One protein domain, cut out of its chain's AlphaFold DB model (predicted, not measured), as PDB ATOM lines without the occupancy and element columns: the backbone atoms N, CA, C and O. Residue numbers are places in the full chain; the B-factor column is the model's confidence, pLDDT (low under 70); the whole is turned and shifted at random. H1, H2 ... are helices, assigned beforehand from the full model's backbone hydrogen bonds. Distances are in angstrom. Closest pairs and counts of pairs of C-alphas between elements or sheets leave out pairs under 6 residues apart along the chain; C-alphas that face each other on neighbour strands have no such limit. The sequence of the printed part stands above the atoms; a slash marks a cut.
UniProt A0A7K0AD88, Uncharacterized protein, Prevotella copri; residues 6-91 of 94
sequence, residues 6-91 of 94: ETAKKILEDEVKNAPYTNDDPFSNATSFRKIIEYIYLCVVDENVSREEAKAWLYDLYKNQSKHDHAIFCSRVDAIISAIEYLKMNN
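This is residues 6 to 91 of the 94 residues of an uncharacterized protein of Prevotella copri (UniProt A0A7K0AD88). The longest helix, H4, covers H2 and H3, crossing H2, while H1 packs on H2, apart from H4; the chain folds back at each link. The printed part has 86 residues, with four named helices, H1 to H4 in order, and is all helix. It is compact, radius of gyration of the C-alphas 12.4 A, spanning 36 by 26 by 22 A.

H4, residues 67 to 89, touches H3, residues 51 to 61, closest at C-alphas 74 and 59, 6.5 A; they form a hairpin. With residues 80 to 88 alone, H4 touches the hub H2, residues 30 to 45, at a steep tilt of 49 degrees, closest at C-alphas 85 and 44, 6.4 A. H1, residues 6 to 18, touches H2, opposite ways at a shallow tilt of 25 degrees, closest at C-alphas 8 and 39, 5.3 A. In the four helices every O i to N i+4 pair is within hydrogen-bond range.

H4 measures 32.9 A, H2 22.3 A, H1 18.2 A and H3 15.8 A. C-alpha 6 is at (24.148, 9.510, 32.506), C-alpha 89 at (38.509, 10.504, 51.233).

The C-alphas farthest apart, Asn 18 and Asn 90, are 37.6 A apart. The link H1 to H2 is long. The printed part has no cut, and no printed residue is under 70 in pLDDT.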
ATOM      1  N   GLU A   6      25.309   9.520  33.410       93.69
ATOM      2  CA  GLU A   6      24.148   9.510  32.506       93.69
ATOM      3  C   GLU A   6      23.806   8.114  31.970       93.69
ATOM      4  O   GLU A   6      22.637   7.747  31.851       93.69
ATOM      5  N   THR A   7      24.815   7.284  31.698       94.19
ATOM      6  CA  THR A   7      24.561   5.902  31.271       94.19
ATOM      7  C   THR A   7      23.996   5.076  32.429       94.19
ATOM      8  O   THR A   7      23.102   4.257  32.221       94.19
ATOM      9  N   ALA A   8      24.473   5.310  33.657       95.19
ATOM     10  CA  ALA A   8      23.964   4.632  34.845       95.19
ATOM     11  C   ALA A   8      22.518   5.046  35.157       95.19
ATOM     12  O   ALA A   8      21.694   4.177  35.446       95.19
ATOM     13  N   LYS A   9      22.189   6.338  34.998       95.62
ATOM     14  CA  LYS A   9      20.811   6.839  35.091       95.62
ATOM     15  C   LYS A   9      19.889   6.101  34.132       95.62
ATOM     16  O   LYS A   9      18.911   5.502  34.566       95.62
ATOM     17  N   LYS A  10      20.263   6.048  32.851       95.56
ATOM     18  CA  LYS A  10      19.463   5.383  31.818       95.56
ATOM     19  C   LYS A  10      19.227   3.898  32.116       95.56
ATOM     20  O   LYS A  10      18.118   3.408  31.949       95.56
ATOM     21  N   ILE A  11      20.249   3.181  32.593       94.69
ATOM     22  CA  ILE A  11      20.128   1.760  32.964       94.69
ATOM     23  C   ILE A  11      19.130   1.554  34.112       94.69
ATOM     24  O   ILE A  11      18.390   0.567  34.113       94.69
ATOM     25  N   LEU A  12      19.133   2.451  35.098       95.12
ATOM     26  CA  LEU A  12      18.215   2.409  36.234       95.12
ATOM     27  C   LEU A  12      16.787   2.796  35.822       95.12
ATOM     28  O   LEU A  12      15.848   2.094  36.183       95.12
ATOM     29  N   GLU A  13      16.621   3.839  35.008       94.94
ATOM     30  CA  GLU A  13      15.327   4.228  34.428       94.94
ATOM     31  C   GLU A  13      14.714   3.093  33.598       94.94
ATOM     32  O   GLU A  13      13.539   2.755  33.768       94.94
ATOM     33  N   ASP A  14      15.517   2.459  32.738       94.44
ATOM     34  CA  ASP A  14      15.093   1.316  31.933       94.44
ATOM     35  C   ASP A  14      14.708   0.121  32.819       94.44
ATOM     36  O   ASP A  14      13.751  -0.590  32.506       94.44
ATOM     37  N   GLU A  15      15.407  -0.116  33.932       93.50
ATOM     38  CA  GLU A  15      15.031  -1.174  34.873       93.50
ATOM     39  C   GLU A  15      13.698  -0.870  35.555       93.50
ATOM     40  O   GLU A  15      12.800  -1.705  35.497       93.50
ATOM     41  N   VAL A  16      13.537   0.316  36.144       91.31
ATOM     42  CA  VAL A  16      12.297   0.696  36.841       91.31
ATOM     43  C   VAL A  16      11.095   0.647  35.894       91.31
ATOM     44  O   VAL A  16      10.009   0.221  36.283       91.31
ATOM     45  N   LYS A  17      11.292   1.008  34.621       90.12
ATOM     46  CA  LYS A  17      10.249   0.941  33.593       90.12
ATOM     47  C   LYS A  17       9.886  -0.491  33.185       90.12
ATOM     48  O   LYS A  17       8.709  -0.779  32.979       90.12
ATOM     49  N   ASN A  18      10.876  -1.366  33.010       91.50
ATOM     50  CA  ASN A  18      10.673  -2.692  32.409       91.50
ATOM     51  C   ASN A  18      10.562  -3.831  33.435       91.50
ATOM     52  O   ASN A  18      10.096  -4.918  33.096       91.50
ATOM     53  N   ALA A  19      10.968  -3.599  34.683       87.31
ATOM     54  CA  ALA A  19      10.936  -4.564  35.775       87.31
ATOM     55  C   ALA A  19      10.312  -3.943  37.041       87.31
ATOM     56  O   ALA A  19      10.997  -3.796  38.047       87.31
ATOM     57  N   PRO A  20       9.003  -3.623  37.055       80.56
ATOM     58  CA  PRO A  20       8.380  -2.875  38.155       80.56
ATOM     59  C   PRO A  20       8.516  -3.537  39.533       80.56
ATOM     60  O   PRO A  20       8.505  -2.853  40.548       80.56
ATOM     61  N   TYR A  21       8.682  -4.863  39.578       81.62
ATOM     62  CA  TYR A  21       8.897  -5.619  40.815       81.62
ATOM     63  C   TYR A  21      10.211  -5.262  41.532       81.62
ATOM     64  O   TYR A  21      10.366  -5.581  42.707       81.62
ATOM     65  N   THR A  22      11.172  -4.624  40.853       83.12
ATOM     66  CA  THR A  22      12.400  -4.120  41.488       83.12
ATOM     67  C   THR A  22      12.185  -2.780  42.184       83.12
ATOM     68  O   THR A  22      13.053  -2.347  42.938       83.12
ATOM     69  N   ASN A  23      11.043  -2.124  41.955       83.69
ATOM     70  CA  ASN A  23      10.733  -0.836  42.555       83.69
ATOM     71  C   ASN A  23      10.421  -0.968  44.050       83.69
ATOM     72  O   ASN A  23      10.810  -0.091  44.805       83.69
ATOM     73  N   ASP A  24       9.775  -2.051  44.493       83.75
ATOM     74  CA  ASP A  24       9.337  -2.189  45.890       83.75
ATOM     75  C   ASP A  24      10.517  -2.351  46.862       83.75
ATOM     76  O   ASP A  24      10.559  -1.698  47.903       83.75
ATOM     77  N   ASP A  25      11.513  -3.170  46.507       86.50
ATOM     78  CA  ASP A  25      12.745  -3.325  47.288       86.50
ATOM     79  C   ASP A  25      13.968  -3.547  46.380       86.50
ATOM     80  O   ASP A  25      14.433  -4.682  46.194       86.50
ATOM     81  N   PRO A  26      14.533  -2.469  45.806       89.75
ATOM     82  CA  PRO A  26      15.655  -2.576  44.877       89.75
ATOM     83  C   PRO A  26      16.941  -3.072  45.551       89.75
ATOM     84  O   PRO A  26      17.853  -3.547  44.880       89.75
ATOM     85  N   PHE A  27      17.026  -2.992  46.880       92.06
ATOM     86  CA  PHE A  27      18.180  -3.462  47.642       92.06
ATOM     87  C   PHE A  27      18.137  -4.972  47.913       92.06
ATOM     88  O   PHE A  27      19.190  -5.572  48.116       92.06
ATOM     89  N   SER A  28      16.958  -5.599  47.866       88.19
ATOM     90  CA  SER A  28      16.811  -7.061  47.967       88.19
ATOM     91  C   SER A  28      17.036  -7.793  46.639       88.19
ATOM     92  O   SER A  28      17.158  -9.019  46.618       88.19
ATOM     93  N   ASN A  29      17.144  -7.068  45.523       90.69
ATOM     94  CA  ASN A  29      17.538  -7.622  44.233       90.69
ATOM     95  C   ASN A  29      19.023  -7.339  43.962       90.69
ATOM     96  O   ASN A  29      19.429  -6.189  43.835       90.69
ATOM     97  N   ALA A  30      19.841  -8.385  43.817       90.00
ATOM     98  CA  ALA A  30      21.287  -8.236  43.628       90.00
ATOM     99  C   ALA A  30      21.669  -7.423  42.373       90.00
ATOM    100  O   ALA A  30      22.670  -6.702  42.382       90.00
ATOM    101  N   THR A  31      20.882  -7.523  41.299       91.31
ATOM    102  CA  THR A  31      21.115  -6.782  40.052       91.31
ATOM    103  C   THR A  31      20.793  -5.303  40.232       91.31
ATOM    104  O   THR A  31      21.624  -4.460  39.892       91.31
ATOM    105  N   SER A  32      19.631  -4.987  40.806       93.56
ATOM    106  CA  SER A  32      19.215  -3.610  41.102       93.56
ATOM    107  C   SER A  32      20.154  -2.946  42.101       93.56
ATOM    108  O   SER A  32      20.658  -1.852  41.849       93.56
ATOM    109  N   PHE A  33      20.498  -3.659  43.176       94.25
ATOM    110  CA  PHE A  33      21.483  -3.227  44.156       94.25
ATOM    111  C   PHE A  33      22.793  -2.816  43.485       94.25
ATOM    112  O   PHE A  33      23.267  -1.699  43.682       94.25
ATOM    113  N   ARG A  34      23.357  -3.687  42.640       94.56
ATOM    114  CA  ARG A  34      24.610  -3.403  41.935       94.56
ATOM    115  C   ARG A  34      24.514  -2.135  41.083       94.56
ATOM    116  O   ARG A  34      25.450  -1.343  41.103       94.56
ATOM    117  N   LYS A  35      23.412  -1.943  40.353       95.38
ATOM    118  CA  LYS A  35      23.200  -0.759  39.503       95.38
ATOM    119  C   LYS A  35      23.122   0.527  40.324       95.38
ATOM    120  O   LYS A  35      23.727   1.522  39.938       95.38
ATOM    121  N   ILE A  36      22.437   0.495  41.470       95.94
ATOM    122  CA  ILE A  36      22.368   1.634  42.395       95.94
ATOM    123  C   ILE A  36      23.759   1.960  42.947       95.94
ATOM    124  O   ILE A  36      24.159   3.120  42.922       95.94
ATOM    125  N   ILE A  37      24.521   0.955  43.397       95.44
ATOM    126  CA  ILE A  37      25.900   1.165  43.865       95.44
ATOM    127  C   ILE A  37      26.779   1.746  42.753       95.44
ATOM    128  O   ILE A  37      27.552   2.659  43.019       95.44
ATOM    129  N   GLU A  38      26.661   1.248  41.520       95.12
ATOM    130  CA  GLU A  38      27.436   1.744  40.375       95.12
ATOM    131  C   GLU A  38      27.094   3.206  40.058       95.12
ATOM    132  O   GLU A  38      28.004   4.014  39.894       95.12
ATOM    133  N   TYR A  39      25.808   3.575  40.064       96.38
ATOM    134  CA  TYR A  39      25.382   4.970  39.940       96.38
ATOM    135  C   TYR A  39      25.956   5.847  41.062       96.38
ATOM    136  O   TYR A  39      26.562   6.878  40.779       96.38
ATOM    137  N   ILE A  40      25.818   5.426  42.325       95.81
ATOM    138  CA  ILE A  40      26.312   6.204  43.467       95.81
ATOM    139  C   ILE A  40      27.831   6.371  43.391       95.81
ATOM    140  O   ILE A  40      28.332   7.472  43.591       95.81
ATOM    141  N   TYR A  41      28.563   5.298  43.088       94.88
ATOM    142  CA  TYR A  41      30.011   5.347  42.924       94.88
ATOM    143  C   TYR A  41      30.408   6.371  41.860       94.88
ATOM    144  O   TYR A  41      31.232   7.233  42.150       94.88
ATOM    145  N   LEU A  42      29.775   6.329  40.681       94.25
ATOM    146  CA  LEU A  42      30.038   7.273  39.594       94.25
ATOM    147  C   LEU A  42      29.773   8.724  40.015       94.25
ATOM    148  O   LEU A  42      30.602   9.584  39.741       94.25
ATOM    149  N   CYS A  43      28.673   8.991  40.724       94.19
ATOM    150  CA  CYS A  43      28.381  10.329  41.242       94.19
ATOM    151  C   CYS A  43      29.393  10.794  42.295       94.19
ATOM    152  O   CYS A  43      29.710  11.973  42.348       94.19
ATOM    153  N   VAL A  44      29.894   9.897  43.150       92.81
ATOM    154  CA  VAL A  44      30.859  10.266  44.196       92.81
ATOM    155  C   VAL A  44      32.249  10.519  43.614       92.81
ATOM    156  O   VAL A  44      32.968  11.387  44.114       92.81
ATOM    157  N   VAL A  45      32.673   9.778  42.586       91.12
ATOM    158  CA  VAL A  45      33.982  10.006  41.950       91.12
ATOM    159  C   VAL A  45      33.969  11.214  41.012       91.12
ATOM    160  O   VAL A  45      34.975  11.919  40.962       91.12
ATOM    161  N   ASP A  46      32.840  11.511  40.362       90.56
ATOM    162  CA  ASP A  46      32.666  12.696  39.513       90.56
ATOM    163  C   ASP A  46      32.572  13.985  40.348       90.56
ATOM    164  O   ASP A  46      31.610  14.215  41.075       90.56
ATOM    165  N   GLU A  47      33.573  14.858  40.230       85.12
ATOM    166  CA  GLU A  47      33.640  16.124  40.976       85.12
ATOM    167  C   GLU A  47      32.573  17.149  40.558       85.12
ATOM    168  O   GLU A  47      32.374  18.142  41.257       85.12
ATOM    169  N   ASN A  48      31.876  16.918  39.443       88.44
ATOM    170  CA  ASN A  48      30.836  17.815  38.940       88.44
ATOM    171  C   ASN A  48      29.436  17.469  39.455       88.44
ATOM    172  O   ASN A  48      28.504  18.231  39.204       88.44
ATOM    173  N   VAL A  49      29.266  16.334  40.140       88.25
ATOM    174  CA  VAL A  49      27.970  15.909  40.672       88.25
ATOM    175  C   VAL A  49      27.953  16.119  42.175       88.25
ATOM    176  O   VAL A  49      28.756  15.556  42.918       88.25
ATOM    177  N   SER A  50      27.009  16.928  42.653       89.44
ATOM    178  CA  SER A  50      26.852  17.109  44.090       89.44
ATOM    179  C   SER A  50      26.179  15.896  44.739       89.44
ATOM    180  O   SER A  50      25.322  15.223  44.155       89.44
ATOM    181  N   ARG A  51      26.512  15.655  46.012       88.81
ATOM    182  CA  ARG A  51      25.859  14.639  46.848       88.81
ATOM    183  C   ARG A  51      24.333  14.769  46.835       88.81
ATOM    184  O   ARG A  51      23.628  13.764  46.778       88.81
ATOM    185  N   GLU A  52      23.829  15.995  46.921       92.44
ATOM    186  CA  GLU A  52      22.391  16.248  47.003       92.44
ATOM    187  C   GLU A  52      21.684  16.007  45.665       92.44
ATOM    188  O   GLU A  52      20.589  15.448  45.661       92.44
ATOM    189  N   GLU A  53      22.324  16.301  44.529       91.06
ATOM    190  CA  GLU A  53      21.790  15.920  43.213       91.06
ATOM    191  C   GLU A  53      21.711  14.403  43.041       91.06
ATOM    192  O   GLU A  53      20.695  13.893  42.565       91.06
ATOM    193  N   ALA A  54      22.750  13.673  43.463       90.94
ATOM    194  CA  ALA A  54      22.775  12.216  43.356       90.94
ATOM    195  C   ALA A  54      21.639  11.557  44.161       90.94
ATOM    196  O   ALA A  54      20.959  10.651  43.674       90.94
ATOM    197  N   LYS A  55      21.398  12.044  45.385       95.19
ATOM    198  CA  LYS A  55      20.284  11.592  46.230       95.19
ATOM    199  C   LYS A  55      18.937  11.943  45.626       95.19
ATOM    200  O   LYS A  55      18.100  11.062  45.465       95.19
ATOM    201  N   ALA A  56      18.734  13.220  45.301       95.69
ATOM    202  CA  ALA A  56      17.449  13.722  44.836       95.69
ATOM    203  C   ALA A  56      16.973  12.961  43.596       95.69
ATOM    204  O   ALA A  56      15.795  12.620  43.499       95.69
ATOM    205  N   TRP A  57      17.897  12.630  42.691       96.69
ATOM    206  CA  TRP A  57      17.579  11.843  41.508       96.69
ATOM    207  C   TRP A  57      17.162  10.402  41.846       96.69
ATOM    208  O   TRP A  57      16.125   9.947  41.368       96.69
ATOM    209  N   LEU A  58      17.901   9.693  42.715       96.81
ATOM    210  CA  LEU A  58      17.502   8.349  43.161       96.81
ATOM    211  C   LEU A  58      16.161   8.362  43.901       96.81
ATOM    212  O   LEU A  58      15.358   7.444  43.737       96.81
ATOM    213  N   TYR A  59      15.906   9.387  44.711       96.44
ATOM    214  CA  TYR A  59      14.655   9.515  45.456       96.44
ATOM    215  C   TYR A  59      13.481   9.727  44.496       96.44
ATOM    216  O   TYR A  59      12.460   9.055  44.618       96.44
ATOM    217  N   ASP A  60      13.635  10.586  43.484       96.31
ATOM    218  CA  ASP A  60      12.585  10.776  42.481       96.31
ATOM    219  C   ASP A  60      12.330   9.506  41.656       96.31
ATOM    220  O   ASP A  60      11.173   9.168  41.400       96.31
ATOM    221  N   LEU A  61      13.386   8.765  41.303       95.50
ATOM    222  CA  LEU A  61      13.269   7.529  40.527       95.50
ATOM    223  C   LEU A  61      12.401   6.476  41.239       95.50
ATOM    224  O   LEU A  61      11.570   5.828  40.603       95.50
ATOM    225  N   TYR A  62      12.558   6.338  42.557       94.62
ATOM    226  CA  TYR A  62      11.857   5.338  43.372       94.62
ATOM    227  C   TYR A  62      10.653   5.907  44.153       94.62
ATOM    228  O   TYR A  62      10.111   5.247  45.040       94.62
ATOM    229  N   LYS A  63      10.166   7.111  43.814       93.19
ATOM    230  CA  LYS A  63       9.091   7.813  44.554       93.19
ATOM    231  C   LYS A  63       7.743   7.089  44.624       93.19
ATOM    232  O   LYS A  63       6.893   7.451  45.432       93.19
ATOM    233  N   ASN A  64       7.526   6.108  43.747       92.00
ATOM    234  CA  ASN A  64       6.278   5.346  43.664       92.00
ATOM    235  C   ASN A  64       6.204   4.192  44.681       92.00
ATOM    236  O   ASN A  64       5.181   3.514  44.748       92.00
ATOM    237  N   GLN A  65       7.266   3.958  45.456       92.56
ATOM    238  CA  GLN A  65       7.252   3.059  46.610       92.56
ATOM    239  C   GLN A  65       6.222   3.496  47.666       92.56
ATOM    240  O   GLN A  65       5.777   4.649  47.711       92.56
ATOM    241  N   SER A  66       5.876   2.587  48.583       93.44
ATOM    242  CA  SER A  66       5.130   2.976  49.781       93.44
ATOM    243  C   SER A  66       5.929   4.012  50.588       93.44
ATOM    244  O   SER A  66       7.158   4.011  50.576       93.44
ATOM    245  N   LYS A  67       5.256   4.892  51.344       93.69
ATOM    246  CA  LYS A  67       5.951   5.908  52.165       93.69
ATOM    247  C   LYS A  67       6.973   5.296  53.127       93.69
ATOM    248  O   LYS A  67       7.994   5.919  53.407       93.69
ATOM    249  N   HIS A  68       6.668   4.114  53.659       93.69
ATOM    250  CA  HIS A  68       7.550   3.407  54.578       93.69
ATOM    251  C   HIS A  68       8.791   2.881  53.853       93.69
ATOM    252  O   HIS A  68       9.910   3.173  54.274       93.69
ATOM    253  N   ASP A  69       8.595   2.186  52.731       93.44
ATOM    254  CA  ASP A  69       9.689   1.590  51.959       93.44
ATOM    255  C   ASP A  69      10.575   2.669  51.341       93.44
ATOM    256  O   ASP A  69      11.798   2.561  51.375       93.44
ATOM    257  N   HIS A  70       9.972   3.771  50.890       95.31
ATOM    258  CA  HIS A  70      10.703   4.916  50.370       95.31
ATOM    259  C   HIS A  70      11.597   5.569  51.428       95.31
ATOM    260  O   HIS A  70      12.750   5.892  51.162       95.31
ATOM    261  N   ALA A  71      11.116   5.709  52.668       95.38
ATOM    262  CA  ALA A  71      11.938   6.228  53.758       95.38
ATOM    263  C   ALA A  71      13.135   5.308  54.070       95.38
ATOM    264  O   ALA A  71      14.246   5.790  54.305       95.38
ATOM    265  N   ILE A  72      12.928   3.986  54.033       95.19
ATOM    266  CA  ILE A  72      14.005   2.997  54.188       95.19
ATOM    267  C   ILE A  72      14.996   3.098  53.024       95.19
ATOM    268  O   ILE A  72      16.207   3.101  53.253       95.19
ATOM    269  N   PHE A  73      14.499   3.205  51.792       95.88
ATOM    270  CA  PHE A  73      15.308   3.385  50.592       95.88
ATOM    271  C   PHE A  73      16.207   4.621  50.712       95.88
ATOM    272  O   PHE A  73      17.426   4.489  50.582       95.88
ATOM    273  N   CYS A  74      15.643   5.783  51.056       96.12
ATOM    274  CA  CYS A  74      16.404   7.019  51.240       96.12
ATOM    275  C   CYS A  74      17.497   6.862  52.306       96.12
ATOM    276  O   CYS A  74      18.659   7.175  52.057       96.12
ATOM    277  N   SER A  75      17.160   6.276  53.460       96.31
ATOM    278  CA  SER A  75      18.137   6.028  54.527       96.31
ATOM    279  C   SER A  75      19.285   5.110  54.082       96.31
ATOM    280  O   SER A  75      20.443   5.354  54.434       96.31
ATOM    281  N   ARG A  76      18.996   4.073  53.283       96.06
ATOM    282  CA  ARG A  76      20.019   3.173  52.723       96.06
ATOM    283  C   ARG A  76      20.914   3.892  51.713       96.06
ATOM    284  O   ARG A  76      22.130   3.731  51.779       96.06
ATOM    285  N   VAL A  77      20.339   4.697  50.818       97.06
ATOM    286  CA  VAL A  77      21.098   5.519  49.858       97.06
ATOM    287  C   VAL A  77      22.035   6.480  50.590       97.06
ATOM    288  O   VAL A  77      23.221   6.533  50.264       97.06
ATOM    289  N   ASP A  78      21.547   7.174  51.621       96.19
ATOM    290  CA  ASP A  78      22.363   8.075  52.441       96.19
ATOM    291  C   ASP A  78      23.562   7.355  53.078       96.19
ATOM    292  O   ASP A  78      24.689   7.856  53.014       96.19
ATOM    293  N   ALA A  79      23.333   6.171  53.656       96.25
ATOM    294  CA  ALA A  79      24.383   5.368  54.278       96.25
ATOM    295  C   ALA A  79      25.437   4.899  53.262       96.25
ATOM    296  O   ALA A  79      26.637   4.961  53.535       96.25
ATOM    297  N   ILE A  80      24.999   4.460  52.079       96.12
ATOM    298  CA  ILE A  80      25.885   4.002  51.004       96.12
ATOM    299  C   ILE A  80      26.742   5.152  50.480       96.12
ATOM    300  O   ILE A  80      27.955   4.987  50.357       96.12
ATOM    301  N   ILE A  81      26.141   6.312  50.202       95.69
ATOM    302  CA  ILE A  81      26.882   7.496  49.755       95.69
ATOM    303  C   ILE A  81      27.964   7.837  50.776       95.69
ATOM    304  O   ILE A  81      29.128   7.955  50.409       95.69
ATOM    305  N   SER A  82      27.612   7.909  52.062       95.44
ATOM    306  CA  SER A  82      28.587   8.201  53.115       95.44
ATOM    307  C   SER A  82      29.711   7.170  53.204       95.44
ATOM    308  O   SER A  82      30.861   7.548  53.423       95.44
ATOM    309  N   ALA A  83      29.418   5.885  53.001       96.00
ATOM    310  CA  ALA A  83      30.449   4.852  52.965       96.00
ATOM    311  C   ALA A  83      31.400   5.035  51.769       96.00
ATOM    312  O   ALA A  83      32.615   4.934  51.930       96.00
ATOM    313  N   ILE A  84      30.873   5.337  50.581       94.56
ATOM    314  CA  ILE A  84      31.680   5.532  49.370       94.56
ATOM    315  C   ILE A  84      32.498   6.828  49.463       94.56
ATOM    316  O   ILE A  84      33.690   6.811  49.164       94.56
ATOM    317  N   GLU A  85      31.920   7.923  49.960       93.56
ATOM    318  CA  GLU A  85      32.644   9.172  50.240       93.56
ATOM    319  C   GLU A  85      33.796   8.938  51.218       93.56
ATOM    320  O   GLU A  85      34.922   9.360  50.958       93.56
ATOM    321  N   TYR A  86      33.552   8.201  52.307       95.38
ATOM    322  CA  TYR A  86      34.599   7.829  53.256       95.38
ATOM    323  C   TYR A  86      35.734   7.052  52.574       95.38
ATOM    324  O   TYR A  86      36.909   7.333  52.813       95.38
ATOM    325  N   LEU A  87      35.410   6.098  51.697       95.44
ATOM    326  CA  LEU A  87      36.415   5.352  50.938       95.44
ATOM    327  C   LEU A  87      37.209   6.261  49.986       95.44
ATOM    328  O   LEU A  87      38.433   6.123  49.925       95.44
ATOM    329  N   LYS A  88      36.551   7.207  49.299       92.88
ATOM    330  CA  LYS A  88      37.205   8.200  48.425       92.88
ATOM    331  C   LYS A  88      38.161   9.085  49.226       92.88
ATOM    332  O   LYS A  88      39.334   9.183  48.884       92.88
ATOM    333  N   MET A  89      37.701   9.648  50.347       93.50
ATOM    334  CA  MET A  89      38.509  10.504  51.233       93.50
ATOM    335  C   MET A  89      39.754   9.796  51.785       93.50
ATOM    336  O   MET A  89      40.765  10.438  52.058       93.50
ATOM    337  N   ASN A  90      39.696   8.472  51.940       95.88
ATOM    338  CA  ASN A  90      40.810   7.647  52.406       95.88
ATOM    339  C   ASN A  90      41.631   7.022  51.261       95.88
ATOM    340  O   ASN A  90      42.410   6.094  51.509       95.88
ATOM    341  N   ASN A  91      41.462   7.493  50.019       91.44
ATOM    342  CA  ASN A  91      42.148   7.000  48.818       91.44
ATOM    343  C   ASN A  91      42.019   5.473  48.623       91.44
ATOM    344  O   ASN A  91      42.951   4.809  48.167       91.44
TER     345      ASN A  91